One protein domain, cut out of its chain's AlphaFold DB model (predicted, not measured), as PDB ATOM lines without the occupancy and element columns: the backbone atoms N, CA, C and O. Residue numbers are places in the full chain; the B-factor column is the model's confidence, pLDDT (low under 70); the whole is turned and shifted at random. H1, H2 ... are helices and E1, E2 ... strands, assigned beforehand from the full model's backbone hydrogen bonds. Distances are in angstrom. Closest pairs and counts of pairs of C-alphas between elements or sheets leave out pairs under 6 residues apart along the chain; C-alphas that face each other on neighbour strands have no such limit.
ATOM      1  N   MET A 608       9.367 -20.839 -52.363       58.00
ATOM      2  CA  MET A 608       7.992 -20.543 -51.944       58.00
ATOM      3  C   MET A 608       7.538 -21.597 -50.931       58.00
ATOM      4  O   MET A 608       7.195 -22.717 -51.310       58.00
ATOM      5  N   SER A 609       7.559 -21.226 -49.653       67.69
ATOM      6  CA  SER A 609       6.899 -21.968 -48.577       67.69
ATOM      7  C   SER A 609       5.381 -21.813 -48.692       67.69
ATOM      8  O   SER A 609       4.912 -20.743 -49.080       67.69
ATOM      9  N   ALA A 610       4.621 -22.856 -48.353       67.56
ATOM     10  CA  ALA A 610       3.186 -22.719 -48.087       67.56
ATOM     11  C   ALA A 610       2.918 -22.240 -46.649       67.56
ATOM     12  O   ALA A 610       1.916 -21.575 -46.401       67.56
ATOM     13  N   ASP A 611       3.827 -22.554 -45.721       79.50
ATOM     14  CA  ASP A 611       3.800 -22.042 -44.353       79.50
ATOM     15  C   ASP A 611       4.313 -20.599 -44.293       79.50
ATOM     16  O   ASP A 611       5.319 -20.266 -44.932       79.50
ATOM     17  N   ASP A 612       3.707 -19.788 -43.423       82.44
ATOM     18  CA  ASP A 612       4.301 -18.529 -42.983       82.44
ATOM     19  C   ASP A 612       5.648 -18.787 -42.294       82.44
ATOM     20  O   ASP A 612       5.755 -19.601 -41.373       82.44
ATOM     21  N   LEU A 613       6.673 -18.038 -42.701       85.88
ATOM     22  CA  LEU A 613       8.017 -18.143 -42.141       85.88
ATOM     23  C   LEU A 613       8.280 -17.045 -41.101       85.88
ATOM     24  O   LEU A 613       7.907 -15.885 -41.289       85.88
ATOM     25  N   GLU A 614       8.942 -17.413 -40.008       87.06
ATOM     26  CA  GLU A 614       9.583 -16.502 -39.061       87.06
ATOM     27  C   GLU A 614      11.088 -16.407 -39.338       87.06
ATOM     28  O   GLU A 614      11.740 -17.395 -39.680       87.06
ATOM     29  N   GLU A 615      11.639 -15.201 -39.204       87.38
ATOM     30  CA  GLU A 615      13.076 -14.958 -39.303       87.38
ATOM     31  C   GLU A 615      13.715 -15.099 -37.917       87.38
ATOM     32  O   GLU A 615      13.337 -14.410 -36.969       87.38
ATOM     33  N   VAL A 616      14.688 -16.002 -37.799       87.06
ATOM     34  CA  VAL A 616      15.388 -16.303 -36.548       87.06
ATOM     35  C   VAL A 616      16.878 -16.038 -36.700       87.06
ATOM     36  O   VAL A 616      17.549 -16.597 -37.572       87.06
ATOM     37  N   ASP A 617      17.415 -15.237 -35.783       88.69
ATOM     38  CA  ASP A 617      18.843 -14.973 -35.687       88.69
ATOM     39  C   ASP A 617      19.591 -16.114 -34.968       88.69
ATOM     40  O   ASP A 617      19.355 -16.422 -33.788       88.69
ATOM     41  N   ILE A 618      20.525 -16.741 -35.689       88.88
ATOM     42  CA  ILE A 618      21.440 -17.767 -35.167       88.88
ATOM     43  C   ILE A 618      22.868 -17.241 -34.939       88.88
ATOM     44  O   ILE A 618      23.805 -18.018 -34.741       88.88
ATOM     45  N   GLY A 619      23.050 -15.923 -34.979       83.75
ATOM     46  CA  GLY A 619      24.317 -15.228 -34.799       83.75
ATOM     47  C   GLY A 619      24.691 -14.956 -33.335       83.75
ATOM     48  O   GLY A 619      23.886 -15.141 -32.420       83.75
ATOM     49  N   PRO A 620      25.945 -14.532 -33.092       78.75
ATOM     50  CA  PRO A 620      26.346 -13.868 -31.862       78.75
ATOM     51  C   PRO A 620      25.750 -12.457 -31.824       78.75
ATOM     52  O   PRO A 620      25.470 -11.876 -32.871       78.75
ATOM     53  N   VAL A 621      25.650 -11.894 -30.620       72.19
ATOM     54  CA  VAL A 621      25.022 -10.587 -30.350       72.19
ATOM     55  C   VAL A 621      25.532  -9.465 -31.274       72.19
ATOM     56  O   VAL A 621      24.741  -8.640 -31.714       72.19
ATOM     57  N   ASP A 622      26.819  -9.481 -31.642       72.94
ATOM     58  CA  ASP A 622      27.449  -8.427 -32.456       72.94
ATOM     59  C   ASP A 622      27.328  -8.607 -33.985       72.94
ATOM     60  O   ASP A 622      27.720  -7.719 -34.743       72.94
ATOM     61  N   ARG A 623      26.849  -9.755 -34.490       77.44
ATOM     62  CA  ARG A 623      26.692  -9.977 -35.941       77.44
ATOM     63  C   ARG A 623      25.514 -10.894 -36.222       77.44
ATOM     64  O   ARG A 623      25.679 -12.116 -36.214       77.44
ATOM     65  N   SER A 624      24.378 -10.276 -36.542       82.69
ATOM     66  CA  SER A 624      23.140 -10.961 -36.909       82.69
ATOM     67  C   SER A 624      23.325 -11.905 -38.098       82.69
ATOM     68  O   SER A 624      24.058 -11.604 -39.047       82.69
ATOM     69  N   ARG A 625      22.697 -13.080 -38.016       86.44
ATOM     70  CA  ARG A 625      22.776 -14.193 -38.967       86.44
ATOM     71  C   ARG A 625      21.393 -14.838 -39.124       86.44
ATOM     72  O   ARG A 625      21.125 -15.861 -38.491       86.44
ATOM     73  N   PRO A 626      20.521 -14.272 -39.973       87.56
ATOM     74  CA  PRO A 626      19.142 -14.731 -40.096       87.56
ATOM     75  C   PRO A 626      18.999 -16.072 -40.829       87.56
ATOM     76  O   PRO A 626      19.750 -16.388 -41.759       87.56
ATOM     77  N   THR A 627      18.003 -16.842 -40.403       88.00
ATOM     78  CA  THR A 627      17.503 -18.111 -40.962       88.00
ATOM     79  C   THR A 627      15.974 -18.071 -40.961       88.00
ATOM     80  O   THR A 627      15.404 -17.302 -40.192       88.00
ATOM     81  N   PHE A 628      15.299 -18.892 -41.770       89.88
ATOM     82  CA  PHE A 628      13.831 -18.938 -41.793       89.88
ATOM     83  C   PHE A 628      13.283 -20.269 -41.268       89.88
ATOM     84  O   PHE A 628      13.697 -21.335 -41.725       89.88
ATOM     85  N   ILE A 629      12.334 -20.212 -40.335       90.56
ATOM     86  CA  ILE A 629      11.668 -21.372 -39.716       90.56
ATOM     87  C   ILE A 629      10.150 -21.251 -39.934       90.56
ATOM     88  O   ILE A 629       9.639 -20.141 -40.060       90.56
ATOM     89  N   SER A 630       9.416 -22.363 -40.017       89.75
ATOM     90  CA  SER A 630       7.947 -22.333 -40.078       89.75
ATOM     91  C   SER A 630       7.310 -21.874 -38.761       89.75
ATOM     92  O   SER A 630       7.611 -22.418 -37.697       89.75
ATOM     93  N   LYS A 631       6.349 -20.942 -38.841       86.44
ATOM     94  CA  LYS A 631       5.510 -20.527 -37.700       86.44
ATOM     95  C   LYS A 631       4.514 -21.599 -37.246       86.44
ATOM     96  O   LYS A 631       3.950 -21.474 -36.163       86.44
ATOM     97  N   ASN A 632       4.287 -22.635 -38.054       84.94
ATOM     98  CA  ASN A 632       3.320 -23.699 -37.763       84.94
ATOM     99  C   ASN A 632       3.877 -24.777 -36.807       84.94
ATOM    100  O   ASN A 632       3.176 -25.730 -36.469       84.94
ATOM    101  N   LEU A 633       5.131 -24.641 -36.366       86.88
ATOM    102  CA  LEU A 633       5.793 -25.562 -35.441       86.88
ATOM    103  C   LEU A 633       5.394 -25.316 -33.978       86.88
ATOM    104  O   LEU A 633       5.107 -24.195 -33.559       86.88
ATOM    105  N   SER A 634       5.424 -26.374 -33.163       88.44
ATOM    106  CA  SER A 634       5.204 -26.242 -31.720       88.44
ATOM    107  C   SER A 634       6.374 -25.512 -31.054       88.44
ATOM    108  O   SER A 634       7.535 -25.722 -31.404       88.44
ATOM    109  N   SER A 635       6.096 -24.685 -30.043       87.56
ATOM    110  CA  SER A 635       7.115 -23.867 -29.362       87.56
ATOM    111  C   SER A 635       8.267 -24.688 -28.761       87.56
ATOM    112  O   SER A 635       9.425 -24.256 -28.785       87.56
ATOM    113  N   GLU A 636       7.980 -25.897 -28.273       89.75
ATOM    114  CA  GLU A 636       8.999 -26.840 -27.805       89.75
ATOM    115  C   GLU A 636       9.905 -27.311 -28.957       89.75
ATOM    116  O   GLU A 636      11.132 -27.319 -28.821       89.75
ATOM    117  N   PHE A 637       9.321 -27.659 -30.108       89.50
ATOM    118  CA  PHE A 637      10.067 -28.106 -31.282       89.50
ATOM    119  C   PHE A 637      10.884 -26.968 -31.905       89.50
ATOM    120  O   PHE A 637      12.079 -27.148 -32.140       89.50
ATOM    121  N   THR A 638      10.299 -25.777 -32.068       90.62
ATOM    122  CA  THR A 638      11.000 -24.563 -32.515       90.62
ATOM    123  C   THR A 638      12.213 -24.277 -31.630       90.62
ATOM    124  O   THR A 638      13.315 -24.080 -32.136       90.62
ATOM    125  N   THR A 639      12.077 -24.380 -30.303       92.25
ATOM    126  CA  THR A 639      13.207 -24.195 -29.373       92.25
ATOM    127  C   THR A 639      14.327 -25.222 -29.602       92.25
ATOM    128  O   THR A 639      15.509 -24.858 -29.628       92.25
ATOM    129  N   LYS A 640      13.986 -26.504 -29.811       92.50
ATOM    130  CA  LYS A 640      14.965 -27.563 -30.126       92.50
ATOM    131  C   LYS A 640      15.638 -27.331 -31.491       92.50
ATOM    132  O   LYS A 640      16.853 -27.497 -31.600       92.50
ATOM    133  N   LEU A 641      14.880 -26.906 -32.503       92.44
ATOM    134  CA  LEU A 641      15.367 -26.622 -33.855       92.44
ATOM    135  C   LEU A 641      16.309 -25.406 -33.881       92.44
ATOM    136  O   LEU A 641      17.409 -25.503 -34.418       92.44
ATOM    137  N   ILE A 642      15.950 -24.298 -33.227       92.19
ATOM    138  CA  ILE A 642      16.815 -23.109 -33.102       92.19
ATOM    139  C   ILE A 642      18.130 -23.464 -32.399       92.19
ATOM    140  O   ILE A 642      19.200 -23.011 -32.815       92.19
ATOM    141  N   LYS A 643      18.079 -24.306 -31.359       94.00
ATOM    142  CA  LYS A 643      19.281 -24.802 -30.676       94.00
ATOM    143  C   LYS A 643      20.186 -25.597 -31.625       94.00
ATOM    144  O   LYS A 643      21.393 -25.369 -31.615       94.00
ATOM    145  N   LEU A 644      19.617 -26.462 -32.472       93.75
ATOM    146  CA  LEU A 644      20.360 -27.193 -33.506       93.75
ATOM    147  C   LEU A 644      20.978 -26.238 -34.544       93.75
ATOM    148  O   LEU A 644      22.161 -26.348 -34.848       93.75
ATOM    149  N   LEU A 645      20.222 -25.267 -35.060       92.56
ATOM    150  CA  LEU A 645      20.732 -24.319 -36.060       92.56
ATOM    151  C   LEU A 645      21.873 -23.446 -35.505       92.56
ATOM    152  O   LEU A 645      22.850 -23.196 -36.209       92.56
ATOM    153  N   LYS A 646      21.807 -23.054 -34.225       92.06
ATOM    154  CA  LYS A 646      22.908 -22.368 -33.521       92.06
ATOM    155  C   LYS A 646      24.132 -23.270 -33.316       92.06
ATOM    156  O   LYS A 646      25.255 -22.795 -33.455       92.06
ATOM    157  N   GLU A 647      23.935 -24.562 -33.045       93.88
ATOM    158  CA  GLU A 647      25.015 -25.557 -32.936       93.88
ATOM    159  C   GLU A 647      25.752 -25.785 -34.270       93.88
ATOM    160  O   GLU A 647      26.959 -26.023 -34.265       93.88
ATOM    161  N   TYR A 648      25.054 -25.673 -35.406       92.38
ATOM    162  CA  TYR A 648      25.594 -25.879 -36.761       92.38
ATOM    163  C   TYR A 648      25.731 -24.586 -37.583       92.38
ATOM    164  O   TYR A 648      25.747 -24.612 -38.814       92.38
ATOM    165  N   ARG A 649      25.893 -23.436 -36.913       89.44
ATOM    166  CA  ARG A 649      26.076 -22.110 -37.534       89.44
ATOM    167  C   ARG A 649      27.199 -22.065 -38.585       89.44
ATOM    168  O   ARG A 649      27.109 -21.325 -39.560       89.44
ATOM    169  N   ASP A 650      28.264 -22.834 -38.384       87.94
ATOM    170  CA  ASP A 650      29.421 -22.973 -39.279       87.94
ATOM    171  C   ASP A 650      29.094 -23.634 -40.629       87.94
ATOM    172  O   ASP A 650      29.776 -23.358 -41.617       87.94
ATOM    173  N   CYS A 651      28.031 -24.444 -40.692       89.50
ATOM    174  CA  CYS A 651      27.525 -25.065 -41.922       89.50
ATOM    175  C   CYS A 651      26.793 -24.075 -42.843       89.50
ATOM    176  O   CYS A 651      26.383 -24.446 -43.944       89.50
ATOM    177  N   PHE A 652      26.620 -22.824 -42.416       89.00
ATOM    178  CA  PHE A 652      25.923 -21.790 -43.166       89.00
ATOM    179  C   PHE A 652      26.874 -20.691 -43.651       89.00
ATOM    180  O   PHE A 652      27.888 -20.364 -43.028       89.00
ATOM    181  N   ALA A 653      26.522 -20.116 -44.794       86.94
ATOM    182  CA  ALA A 653      27.109 -18.910 -45.348       86.94
ATOM    183  C   ALA A 653      25.986 -17.905 -45.625       86.94
ATOM    184  O   ALA A 653      24.955 -18.250 -46.211       86.94
ATOM    185  N   TRP A 654      26.199 -16.656 -45.224       85.38
ATOM    186  CA  TRP A 654      25.330 -15.531 -45.591       85.38
ATOM    187  C   TRP A 654      25.958 -14.718 -46.716       85.38
ATOM    188  O   TRP A 654      25.260 -14.125 -47.535       85.38
ATOM    189  N   GLU A 655      27.287 -14.747 -46.785       76.69
ATOM    190  CA  GLU A 655      28.076 -14.020 -47.761       76.69
ATOM    191  C   GLU A 655      28.976 -15.007 -48.519       76.69
ATOM    192  O   GLU A 655      29.508 -15.962 -47.953       76.69
ATOM    193  N   TYR A 656      29.120 -14.810 -49.832       68.88
ATOM    194  CA  TYR A 656      29.720 -15.804 -50.735       68.88
ATOM    195  C   TYR A 656      31.179 -16.156 -50.390       68.88
ATOM    196  O   TYR A 656      31.621 -17.277 -50.623       68.88
ATOM    197  N   PHE A 657      31.912 -15.223 -49.781       70.75
ATOM    198  CA  PHE A 657      33.299 -15.414 -49.359       70.75
ATOM    199  C   PHE A 657      33.471 -16.326 -48.138       70.75
ATOM    200  O   PHE A 657      34.567 -16.813 -47.880       70.75
ATOM    201  N   GLU A 658      32.403 -16.602 -47.386       75.69
ATOM    202  CA  GLU A 658      32.465 -17.490 -46.218       75.69
ATOM    203  C   GLU A 658      32.604 -18.967 -46.630       75.69
ATOM    204  O   GLU A 658      32.871 -19.828 -45.787       75.69
ATOM    205  N   MET A 659      32.436 -19.258 -47.926       73.44
ATOM    206  CA  MET A 659      32.552 -20.567 -48.564       73.44
ATOM    207  C   MET A 659      34.002 -20.843 -49.006       73.44
ATOM    208  O   MET A 659      34.268 -20.891 -50.200       73.44
ATOM    209  N   LEU A 660      34.932 -21.045 -48.066       68.38
ATOM    210  CA  LEU A 660      36.401 -21.154 -48.270       68.38
ATOM    211  C   LEU A 660      36.920 -22.286 -49.204       68.38
ATOM    212  O   LEU A 660      38.114 -22.577 -49.225       68.38
ATOM    213  N   GLY A 661      36.053 -22.916 -49.997       67.25
ATOM    214  CA  GLY A 661      36.382 -24.022 -50.891       67.25
ATOM    215  C   GLY A 661      36.451 -25.378 -50.183       67.25
ATOM    216  O   GLY A 661      36.453 -25.476 -48.960       67.25
ATOM    217  N   LEU A 662      36.488 -26.443 -50.985       76.88
ATOM    218  CA  LEU A 662      36.666 -27.817 -50.512       76.88
ATOM    219  C   LEU A 662      38.128 -28.236 -50.692       76.88
ATOM    220  O   LEU A 662      38.810 -27.762 -51.606       76.88
ATOM    221  N   SER A 663      38.608 -29.164 -49.861       76.38
ATOM    222  CA  SER A 663      39.928 -29.760 -50.082       76.38
ATOM    223  C   SER A 663      39.964 -30.508 -51.414       76.38
ATOM    224  O   SER A 663      39.093 -31.336 -51.695       76.38
ATOM    225  N   ARG A 664      41.033 -30.303 -52.192       76.00
ATOM    226  CA  ARG A 664      41.279 -31.033 -53.450       76.00
ATOM    227  C   ARG A 664      41.429 -32.544 -53.248       76.00
ATOM    228  O   ARG A 664      41.248 -33.300 -54.192       76.00
ATOM    229  N   SER A 665      41.721 -32.988 -52.021       74.50
ATOM    230  CA  SER A 665      41.735 -34.410 -51.652       74.50
ATOM    231  C   SER A 665      40.343 -35.051 -51.580       74.50
ATOM    232  O   SER A 665      40.256 -36.274 -51.531       74.50
ATOM    233  N   ILE A 666      39.268 -34.253 -51.544       77.69
ATOM    234  CA  ILE A 666      37.876 -34.732 -51.542       77.69
ATOM    235  C   ILE A 666      37.356 -34.802 -52.979       77.69
ATOM    236  O   ILE A 666      36.836 -35.831 -53.403       77.69
ATOM    237  N   VAL A 667      37.482 -33.702 -53.726       72.88
ATOM    238  CA  VAL A 667      37.042 -33.603 -55.122       72.88
ATOM    239  C   VAL A 667      37.779 -32.470 -55.842       72.88
ATOM    240  O   VAL A 667      37.933 -31.373 -55.306       72.88
ATOM    241  N   GLU A 668      38.194 -32.713 -57.084       79.19
ATOM    242  CA  GLU A 668      38.696 -31.691 -58.007       79.19
ATOM    243  C   GLU A 668      38.001 -31.878 -59.363       79.19
ATOM    244  O   GLU A 668      37.953 -32.986 -59.900       79.19
ATOM    245  N   HIS A 669      37.418 -30.812 -59.919       78.69
ATOM    246  CA  HIS A 669      36.754 -30.893 -61.221       78.69
ATOM    247  C   HIS A 669      37.784 -30.761 -62.345       78.69
ATOM    248  O   HIS A 669      38.268 -29.668 -62.643       78.69
ATOM    249  N   TRP A 670      38.120 -31.888 -62.969       78.94
ATOM    250  CA  TRP A 670      39.053 -31.930 -64.088       78.94
ATOM    251  C   TRP A 670      38.339 -31.696 -65.426       78.94
ATOM    252  O   TRP A 670      37.286 -32.274 -65.688       78.94
ATOM    253  N   LEU A 756      12.000 -37.463 -58.088       78.44
ATOM    254  CA  LEU A 756      12.522 -36.712 -56.941       78.44
ATOM    255  C   LEU A 756      11.392 -36.051 -56.142       78.44
ATOM    256  O   LEU A 756      11.462 -35.999 -54.913       78.44
ATOM    257  N   VAL A 757      10.364 -35.557 -56.833       79.31
ATOM    258  CA  VAL A 757       9.195 -34.890 -56.247       79.31
ATOM    259  C   VAL A 757       8.262 -35.913 -55.585       79.31
ATOM    260  O   VAL A 757       7.905 -35.723 -54.424       79.31
ATOM    261  N   ASP A 758       7.963 -37.036 -56.244       79.88
ATOM    262  CA  ASP A 758       7.229 -38.176 -55.676       79.88
ATOM    263  C   ASP A 758       7.912 -38.670 -54.399       79.88
ATOM    264  O   ASP A 758       7.275 -38.787 -53.351       79.88
ATOM    265  N   ALA A 759       9.233 -38.873 -54.446       79.25
ATOM    266  CA  ALA A 759      10.001 -39.276 -53.275       79.25
ATOM    267  C   ALA A 759       9.988 -38.218 -52.160       79.25
ATOM    268  O   ALA A 759      10.203 -38.570 -51.000       79.25
ATOM    269  N   ALA A 760       9.839 -36.927 -52.480       76.12
ATOM    270  CA  ALA A 760       9.746 -35.843 -51.499       76.12
ATOM    271  C   ALA A 760       8.344 -35.708 -50.875       76.12
ATOM    272  O   ALA A 760       8.234 -35.251 -49.739       76.12
ATOM    273  N   SER A 761       7.296 -36.132 -51.583       79.81
ATOM    274  CA  SER A 761       5.910 -36.134 -51.102       79.81
ATOM    275  C   SER A 761       5.672 -37.140 -49.964       79.81
ATOM    276  O   SER A 761       6.515 -38.001 -49.704       79.81
ATOM    277  N   GLY A 762       4.547 -37.037 -49.248       79.00
ATOM    278  CA  GLY A 762       4.180 -38.030 -48.223       79.00
ATOM    279  C   GLY A 762       4.901 -37.896 -46.874       79.00
ATOM    280  O   GLY A 762       4.896 -38.840 -46.089       79.00
ATOM    281  N   HIS A 763       5.557 -36.762 -46.614       84.12
ATOM    282  CA  HIS A 763       6.313 -36.496 -45.384       84.12
ATOM    283  C   HIS A 763       5.656 -35.356 -44.588       84.12
ATOM    284  O   HIS A 763       5.279 -34.347 -45.179       84.12
ATOM    285  N   MET A 764       5.544 -35.508 -43.261       83.12
ATOM    286  CA  MET A 764       4.919 -34.520 -42.361       83.12
ATOM    287  C   MET A 764       5.678 -33.189 -42.303       83.12
ATOM    288  O   MET A 764       5.084 -32.145 -42.044       83.12
ATOM    289  N   ILE A 765       7.003 -33.234 -42.471       87.50
ATOM    290  CA  ILE A 765       7.885 -32.085 -42.270       87.50
ATOM    291  C   ILE A 765       9.072 -32.120 -43.236       87.50
ATOM    292  O   ILE A 765       9.681 -33.169 -43.488       87.50
ATOM    293  N   ILE A 766       9.400 -30.950 -43.782       88.88
ATOM    294  CA  ILE A 766      10.437 -30.764 -44.794       88.88
ATOM    295  C   ILE A 766      11.289 -29.537 -44.433       88.88
ATOM    296  O   ILE A 766      10.788 -28.511 -43.986       88.88
ATOM    297  N   SER A 767      12.599 -29.617 -44.656       88.94
ATOM    298  CA  SER A 767      13.524 -28.486 -44.574       88.94
ATOM    299  C   SER A 767      14.272 -28.310 -45.893       88.94
ATOM    300  O   SER A 767      15.004 -29.187 -46.361       88.94
ATOM    301  N   PHE A 768      14.118 -27.138 -46.489       82.19
ATOM    302  CA  PHE A 768      14.606 -26.796 -47.814       82.19
ATOM    303  C   PHE A 768      15.998 -26.177 -47.746       82.19
ATOM    304  O   PHE A 768      16.149 -24.967 -47.807       82.19
ATOM    305  N   MET A 769      17.018 -27.028 -47.627       74.69
ATOM    306  CA  MET A 769      18.431 -26.663 -47.850       74.69
ATOM    307  C   MET A 769      19.048 -27.436 -49.026       74.69
ATOM    308  O   MET A 769      19.811 -26.868 -49.800       74.69
ATOM    309  N   ASP A 770      18.644 -28.704 -49.172       70.56
ATOM    310  CA  ASP A 770      18.729 -29.552 -50.373       70.56
ATOM    311  C   ASP A 770      17.660 -30.676 -50.262       70.56
ATOM    312  O   ASP A 770      17.912 -31.850 -50.500       70.56
ATOM    313  N   VAL A 771      16.476 -30.299 -49.745       81.38
ATOM    314  CA  VAL A 771      15.367 -31.160 -49.264       81.38
ATOM    315  C   VAL A 771      15.782 -32.255 -48.267       81.38
ATOM    316  O   VAL A 771      16.051 -33.404 -48.613       81.38
ATOM    317  N   VAL A 772      15.702 -31.916 -46.980       87.62
ATOM    318  CA  VAL A 772      15.626 -32.892 -45.881       87.62
ATOM    319  C   VAL A 772      14.154 -33.110 -45.550       87.62
ATOM    320  O   VAL A 772      13.409 -32.143 -45.456       87.62
ATOM    321  N   LYS A 773      13.720 -34.355 -45.370       89.44
ATOM    322  CA  LYS A 773      12.314 -34.729 -45.159       89.44
ATOM    323  C   LYS A 773      12.232 -35.856 -44.138       89.44
ATOM    324  O   LYS A 773      13.084 -36.743 -44.165       89.44
ATOM    325  N   SER A 774      11.215 -35.833 -43.284       90.44
ATOM    326  CA  SER A 774      11.024 -36.854 -42.246       90.44
ATOM    327  C   SER A 774       9.551 -37.234 -42.138       90.44
ATOM    328  O   SER A 774       8.662 -36.412 -42.368       90.44
ATOM    329  N   LYS A 775       9.290 -38.517 -41.862       86.50
ATOM    330  CA  LYS A 775       7.921 -39.045 -41.772       86.50
ATOM    331  C   LYS A 775       7.191 -38.528 -40.544       86.50
ATOM    332  O   LYS A 775       5.999 -38.283 -40.627       86.50
ATOM    333  N   GLU A 776       7.912 -38.341 -39.447       86.69
ATOM    334  CA  GLU A 776       7.402 -37.786 -38.199       86.69
ATOM    335  C   GLU A 776       8.176 -36.510 -37.851       86.69
ATOM    336  O   GLU A 776       9.312 -36.311 -38.294       86.69
ATOM    337  N   VAL A 777       7.548 -35.624 -37.074       85.75
ATOM    338  CA  VAL A 777       8.140 -34.330 -36.702       85.75
ATOM    339  C   VAL A 777       9.356 -34.524 -35.791       85.75
ATOM    340  O   VAL A 777      10.391 -33.897 -36.012       85.75
ATOM    341  N   ASP A 778       9.270 -35.439 -34.823       86.88
ATOM    342  CA  ASP A 778      10.325 -35.672 -33.830       86.88
ATOM    343  C   ASP A 778      11.625 -36.236 -34.438       86.88
ATOM    344  O   ASP A 778      12.722 -35.831 -34.039       86.88
ATOM    345  N   ASP A 779      11.525 -37.080 -35.473       90.69
ATOM    346  CA  ASP A 779      12.675 -37.613 -36.221       90.69
ATOM    347  C   ASP A 779      13.476 -36.523 -36.953       90.69
ATOM    348  O   ASP A 779      14.681 -36.664 -37.192       90.69
ATOM    349  N   HIS A 780      12.834 -35.404 -37.301       92.44
ATOM    350  CA  HIS A 780      13.405 -34.415 -38.212       92.44
ATOM    351  C   HIS A 780      14.672 -33.749 -37.675       92.44
ATOM    352  O   HIS A 780      15.607 -33.477 -38.428       92.44
ATOM    353  N   ILE A 781      14.765 -33.557 -36.358       92.88
ATOM    354  CA  ILE A 781      15.972 -33.030 -35.703       92.88
ATOM    355  C   ILE A 781      17.147 -34.011 -35.844       92.88
ATOM    356  O   ILE A 781      18.290 -33.583 -36.035       92.88
ATOM    357  N   ALA A 782      16.886 -35.320 -35.785       92.69
ATOM    358  CA  ALA A 782      17.911 -36.344 -35.959       92.69
ATOM    359  C   ALA A 782      18.366 -36.447 -37.424       92.69
ATOM    360  O   ALA A 782      19.561 -36.599 -37.682       92.69
ATOM    361  N   ASP A 783      17.452 -36.321 -38.389       93.00
ATOM    362  CA  ASP A 783      17.790 -36.302 -39.817       93.00
ATOM    363  C   ASP A 783      18.564 -35.042 -40.222       93.00
ATOM    364  O   ASP A 783      19.601 -35.144 -40.884       93.00
ATOM    365  N   LEU A 784      18.139 -33.867 -39.749       93.44
ATOM    366  CA  LEU A 784      18.870 -32.609 -39.920       93.44
ATOM    367  C   LEU A 784      20.292 -32.704 -39.362       93.44
ATOM    368  O   LEU A 784      21.241 -32.322 -40.044       93.44
ATOM    369  N   ARG A 785      20.464 -33.282 -38.165       94.56
ATOM    370  CA  ARG A 785      21.786 -33.505 -37.566       94.56
ATOM    371  C   ARG A 785      22.682 -34.374 -38.456       94.56
ATOM    372  O   ARG A 785      23.803 -33.967 -38.739       94.56
ATOM    373  N   LYS A 786      22.180 -35.501 -38.990       93.44
ATOM    374  CA  LYS A 786      22.934 -36.361 -39.935       93.44
ATOM    375  C   LYS A 786      23.397 -35.589 -41.177       93.44
ATOM    376  O   LYS A 786      24.489 -35.848 -41.687       93.44
ATOM    377  N   VAL A 787      22.573 -34.671 -41.686       92.62
ATOM    378  CA  VAL A 787      22.905 -33.830 -42.846       92.62
ATOM    379  C   VAL A 787      23.944 -32.778 -42.468       92.62
ATOM    380  O   VAL A 787      24.963 -32.672 -43.149       92.62
ATOM    381  N   PHE A 788      23.763 -32.061 -41.358       93.50
ATOM    382  CA  PHE A 788      24.725 -31.060 -40.899       93.50
ATOM    383  C   PHE A 788      26.087 -31.664 -40.524       93.50
ATOM    384  O   PHE A 788      27.113 -31.090 -40.876       93.50
ATOM    385  N   ASP A 789      26.131 -32.852 -39.914       93.69
ATOM    386  CA  ASP A 789      27.384 -33.567 -39.632       93.69
ATOM    387  C   ASP A 789      28.145 -33.924 -40.919       93.69
ATOM    388  O   ASP A 789      29.366 -33.777 -40.981       93.69
ATOM    389  N   ARG A 790      27.440 -34.340 -41.984       90.56
ATOM    390  CA  ARG A 790      28.045 -34.577 -43.308       90.56
ATOM    391  C   ARG A 790      28.543 -33.276 -43.936       90.56
ATOM    392  O   ARG A 790      29.669 -33.239 -44.430       90.56
ATOM    393  N   THR A 791      27.738 -32.217 -43.884       89.12
ATOM    394  CA  THR A 791      28.086 -30.880 -44.385       89.12
ATOM    395  C   THR A 791      29.352 -30.353 -43.706       89.12
ATOM    396  O   THR A 791      30.323 -30.036 -44.396       89.12
ATOM    397  N   ARG A 792      29.401 -30.385 -42.367       89.19
ATOM    398  CA  ARG A 792      30.570 -30.023 -41.552       89.19
ATOM    399  C   ARG A 792      31.786 -30.888 -41.879       89.19
ATOM    400  O   ARG A 792      32.856 -30.343 -42.135       89.19
ATOM    401  N   LYS A 793      31.631 -32.220 -41.928       88.25
ATOM    402  CA  LYS A 793      32.724 -33.172 -42.216       88.25
ATOM    403  C   LYS A 793      33.441 -32.869 -43.533       88.25
ATOM    404  O   LYS A 793      34.656 -33.029 -43.605       88.25
ATOM    405  N   TYR A 794      32.704 -32.466 -44.568       86.19
ATOM    406  CA  TYR A 794      33.276 -32.168 -45.883       86.19
ATOM    407  C   TYR A 794      33.580 -30.678 -46.109       86.19
ATOM    408  O   TYR A 794      34.122 -30.343 -47.157       86.19
ATOM    409  N   GLY A 795      33.278 -29.788 -45.155       83.94
ATOM    410  CA  GLY A 795      33.476 -28.340 -45.303       83.94
ATOM    411  C   GLY A 795      32.496 -27.671 -46.275       83.94
ATOM    412  O   GLY A 795      32.772 -26.587 -46.791       83.94
ATOM    413  N   LEU A 796      31.355 -28.309 -46.548       86.62
ATOM    414  CA  LEU A 796      30.279 -27.731 -47.350       86.62
ATOM    415  C   LEU A 796      29.589 -26.602 -46.568       86.62
ATOM    416  O   LEU A 796      29.535 -26.627 -45.340       86.62
ATOM    417  N   LYS A 797      29.024 -25.622 -47.285       86.56
ATOM    418  CA  LYS A 797      28.208 -24.559 -46.684       86.56
ATOM    419  C   LYS A 797      26.941 -24.282 -47.477       86.56
ATOM    420  O   LYS A 797      26.975 -24.183 -48.702       86.56
ATOM    421  N   MET A 798      25.841 -24.119 -46.751       86.00
ATOM    422  CA  MET A 798      24.509 -23.830 -47.280       86.00
ATOM    423  C   MET A 798      24.226 -22.326 -47.216       86.00
ATOM    424  O   MET A 798      24.642 -21.648 -46.278       86.00
ATOM    425  N   ASN A 799      23.513 -21.787 -48.207       84.44
ATOM    426  CA  ASN A 799      23.137 -20.375 -48.197       84.44
ATOM    427  C   ASN A 799      21.921 -20.164 -47.286       84.44
ATOM    428  O   ASN A 799      20.810 -20.550 -47.651       84.44
ATOM    429  N   SER A 800      22.129 -19.516 -46.138       84.44
ATOM    430  CA  SER A 800      21.087 -19.329 -45.119       84.44
ATOM    431  C   SER A 800      19.841 -18.615 -45.652       84.44
ATOM    432  O   SER A 800      18.722 -19.033 -45.373       84.44
ATOM    433  N   THR A 801      20.011 -17.599 -46.509       76.62
ATOM    434  CA  THR A 801      18.887 -16.798 -47.049       76.62
ATOM    435  C   THR A 801      18.021 -17.553 -48.061       76.62
ATOM    436  O   THR A 801      16.987 -17.051 -48.499       76.62
ATOM    437  N   LYS A 802      18.441 -18.765 -48.439       78.62
ATOM    438  CA  LYS A 802      17.689 -19.703 -49.278       78.62
ATOM    439  C   LYS A 802      17.167 -20.917 -48.512       78.62
ATOM    440  O   LYS A 802      16.517 -21.752 -49.132       78.62
ATOM    441  N   CYS A 803      17.472 -21.027 -47.221       86.50
ATOM    442  CA  CYS A 803      17.024 -22.134 -46.391       86.50
ATOM    443  C   CYS A 803      15.690 -21.805 -45.715       86.50
ATOM    444  O   CYS A 803      15.528 -20.710 -45.180       86.50
ATOM    445  N   ALA A 804      14.773 -22.770 -45.688       88.81
ATOM    446  CA  ALA A 804      13.573 -22.740 -44.852       88.81
ATOM    447  C   ALA A 804      13.479 -24.056 -44.068       88.81
ATOM    448  O   ALA A 804      13.591 -25.126 -44.669       88.81
ATOM    449  N   PHE A 805      13.314 -23.995 -42.747       91.00
ATOM    450  CA  PHE A 805      13.357 -25.171 -41.874       91.00
ATOM    451  C   PHE A 805      11.987 -25.529 -41.293       91.00
ATOM    452  O   PHE A 805      11.261 -24.668 -40.799       91.00
ATOM    453  N   GLY A 806      11.686 -26.826 -41.307       88.50
ATOM    454  CA  GLY A 806      10.521 -27.418 -40.658       88.50
ATOM    455  C   GLY A 806       9.172 -26.980 -41.227       88.50
ATOM    456  O   GLY A 806       8.240 -26.781 -40.459       88.50
ATOM    457  N   VAL A 807       9.065 -26.803 -42.545       89.12
ATOM    458  CA  VAL A 807       7.797 -26.457 -43.205       89.12
ATOM    459  C   VAL A 807       6.957 -27.705 -43.503       89.12
ATOM    460  O   VAL A 807       7.501 -28.776 -43.783       89.12
ATOM    461  N   SER A 808       5.633 -27.558 -43.489       82.75
ATOM    462  CA  SER A 808       4.667 -28.604 -43.857       82.75
ATOM    463  C   SER A 808       4.602 -28.851 -45.372       82.75
ATOM    464  O   SER A 808       4.400 -29.981 -45.824       82.75
ATOM    465  N   ALA A 809       4.803 -27.790 -46.163       79.81
ATOM    466  CA  ALA A 809       4.786 -27.834 -47.617       79.81
ATOM    467  C   ALA A 809       5.554 -26.668 -48.265       79.81
ATOM    468  O   ALA A 809       5.695 -25.580 -47.699       79.81
ATOM    469  N   GLY A 810       6.010 -26.874 -49.503       74.69
ATOM    470  CA  GLY A 810       6.543 -25.797 -50.339       74.69
ATOM    471  C   GLY A 810       7.172 -26.260 -51.656       74.69
ATOM    472  O   GLY A 810       7.097 -27.431 -52.033       74.69
ATOM    473  N   GLN A 811       7.731 -25.309 -52.404       72.19
ATOM    474  CA  GLN A 811       8.064 -25.494 -53.817       72.19
ATOM    475  C   GLN A 811       9.409 -26.206 -54.064       72.19
ATOM    476  O   GLN A 811      10.477 -25.608 -53.930       72.19
ATOM    477  N   PHE A 812       9.361 -27.452 -54.543       73.56
ATOM    478  CA  PHE A 812      10.519 -28.238 -54.979       73.56
ATOM    479  C   PHE A 812      10.495 -28.493 -56.489       73.56
ATOM    480  O   PHE A 812       9.499 -28.971 -57.021       73.56
ATOM    481  N   LEU A 813      11.588 -28.178 -57.197       69.50
ATOM    482  CA  LEU A 813      11.719 -28.363 -58.658       69.50
ATOM    483  C   LEU A 813      10.546 -27.782 -59.489       69.50
ATOM    484  O   LEU A 813      10.286 -28.220 -60.604       69.50
ATOM    485  N   GLY A 814       9.846 -26.775 -58.949       68.06
ATOM    486  CA  GLY A 814       8.665 -26.147 -59.552       68.06
ATOM    487  C   GLY A 814       7.314 -26.633 -59.004       68.06
ATOM    488  O   GLY A 814       6.333 -25.902 -59.135       68.06
ATOM    489  N   PHE A 815       7.267 -27.785 -58.334       67.50
ATOM    490  CA  PHE A 815       6.062 -28.420 -57.787       67.50
ATOM    491  C   PHE A 815       5.837 -28.071 -56.314       67.50
ATOM    492  O   PHE A 815       6.799 -27.945 -55.560       67.50
ATOM    493  N   LEU A 816       4.579 -27.960 -55.881       73.75
ATOM    494  CA  LEU A 816       4.234 -27.802 -54.466       73.75
ATOM    495  C   LEU A 816       4.155 -29.184 -53.801       73.75
ATOM    496  O   LEU A 816       3.265 -29.976 -54.114       73.75
ATOM    497  N   VAL A 817       5.104 -29.478 -52.911       76.00
ATOM    498  CA  VAL A 817       5.207 -30.763 -52.205       76.00
ATOM    499  C   VAL A 817       4.625 -30.626 -50.803       76.00
ATOM    500  O   VAL A 817       5.028 -29.722 -50.076       76.00
ATOM    501  N   HIS A 818       3.718 -31.531 -50.428       76.75
ATOM    502  CA  HIS A 818       3.054 -31.609 -49.122       76.75
ATOM    503  C   HIS A 818       3.022 -33.079 -48.648       76.75
ATOM    504  O   HIS A 818       3.044 -34.016 -49.451       76.75
ATOM    505  N   GLU A 819       2.896 -33.300 -47.338       77.31
ATOM    506  CA  GLU A 819       2.422 -34.559 -46.725       77.31
ATOM    507  C   GLU A 819       1.297 -35.267 -47.519       77.31
ATOM    508  O   GLU A 819       1.358 -36.471 -47.738       77.31
ATOM    509  N   ARG A 820       0.295 -34.528 -48.020       67.38
ATOM    510  CA  ARG A 820      -0.862 -35.095 -48.744       67.38
ATOM    511  C   ARG A 820      -0.585 -35.453 -50.214       67.38
ATOM    512  O   ARG A 820      -1.500 -35.876 -50.918       67.38
ATOM    513  N   GLY A 821       0.654 -35.291 -50.675       67.88
ATOM    514  CA  GLY A 821       1.083 -35.537 -52.051       67.88
ATOM    515  C   GLY A 821       1.562 -34.268 -52.757       67.88
ATOM    516  O   GLY A 821       1.874 -33.251 -52.135       67.88
ATOM    517  N   ILE A 822       1.619 -34.333 -54.086       66.50
ATOM    518  CA  ILE A 822       1.874 -33.170 -54.941       66.50
ATOM    519  C   ILE A 822       0.539 -32.459 -55.159       66.50
ATOM    520  O   ILE A 822      -0.357 -33.005 -55.810       66.50
ATOM    521  N   GLU A 823       0.382 -31.245 -54.634       53.00
ATOM    522  CA  GLU A 823      -0.823 -30.470 -54.925       53.00
ATOM    523  C   GLU A 823      -0.817 -30.039 -56.397       53.00
ATOM    524  O   GLU A 823       0.181 -29.534 -56.921       53.00
ATOM    525  N   LYS A 824      -1.946 -30.250 -57.086       44.22
ATOM    526  CA  LYS A 824      -2.120 -29.792 -58.470       44.22
ATOM    527  C   LYS A 824      -1.894 -28.284 -58.515       44.22
ATOM    528  O   LYS A 824      -2.703 -27.524 -57.989       44.22
TER     529      LYS A 824
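This is residues 608 to 670 and 756 to 824 of the 1018 residues of the protein "H0211F06-OSIGBa0153M17.1 protein" of Oryza sativa (UniProt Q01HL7). A twisted wall of five short strands has two long helices, H1 and H3, side by side over one face; a second, small sheet, E6 E7 E8, follows E5, with the short helix H2 on it. From the end of H1, residues 648 to 670, with no named element, run off to a cut. The printed part has 132 residues, with three named helices and eight named strands in the order E1 E2 H1 H2 E3 E4 H3 E5 E6 E7 E8; the class is mixed, and 65 residues, under half, are in named elements. The larger sheet, E1 E2 E5 E3 E4, is mixed and the small one antiparallel. The whole is compact, with a radius of gyration of the C-alphas of 15.2 A, and spans 42 by 41 by 24 A.

Start at E1, residues 613 to 617, an edge strand in a hairpin with E2, residues 626 to 630; N 614 and O 629 are 2.8 A apart. E2 is parallel to E5, residues 804 to 807, with N 805 and O 628 at 2.9 A. E5 is antiparallel to E3, residues 765 to 768, with N 768 and O 804 at 2.8 A. E3 forms a hairpin with the edge strand E4, residues 772 to 774, with N 767 and O 772 at 2.8 A. The sheet is twisted, its C-alphas up to 4.3 A off the best plane. H1, residues 635 to 647, is on this sheet at a height of 9.0 A, over E2 and only just slantwise to the strands, at 31 degrees to E2 on the local plane. H3, residues 780 to 794, is on the same face at 9.1 A, over E4 and along the strands; these are two layers, helices on one face of a sheet. H1 touches H3 with residues 640 to 644 alone, closest at the C-alphas of Leu 641 and Ile 781, 6.7 A, at a shallow tilt of 7 degrees, the same way. E4, H3 and E5 make a split strand-helix-strand unit, two strands running the same way with E3 between them; its crossover is right-handed. E6, residues 809 to 812, E7, residues 815 to 818, and E8, residues 821 to 823, form a meander, each strand the antiparallel neighbour of the one before; N 812 and O 815 are 2.8 A apart, and N 818 and O 821 3.0 A. H2, residues 756 to 760, is on that sheet at a height of 8.2 A, only just over E7 with 3 of its C-alphas, and only grazes the larger sheet. In H1, H2 and H3 every O i to N i+4 pair is within hydrogen-bond range.

Find C-alpha 613 at (8.017, -18.143, -42.141), where E1 begins. H1 starts at C-alpha 635, (7.115, -23.867, -29.362), and measures 18.3 A; H3 measures 21.4 A. E8 ends at C-alpha 823, (-0.823, -30.470, -54.925).

The C-alphas of Ser 635 and Trp 670 are the two farthest apart, 47.9 A. Residues 671 to 755 are not printed, and C-alphas 670 and 756 are 27.9 A apart across the cut. Of the links printed whole, none is long. Look for pLDDT under 70 at residues 608 to 610, 656, 660 to 661, 813 to 815 and 820 to 824; the mean of the printed part is 82.6.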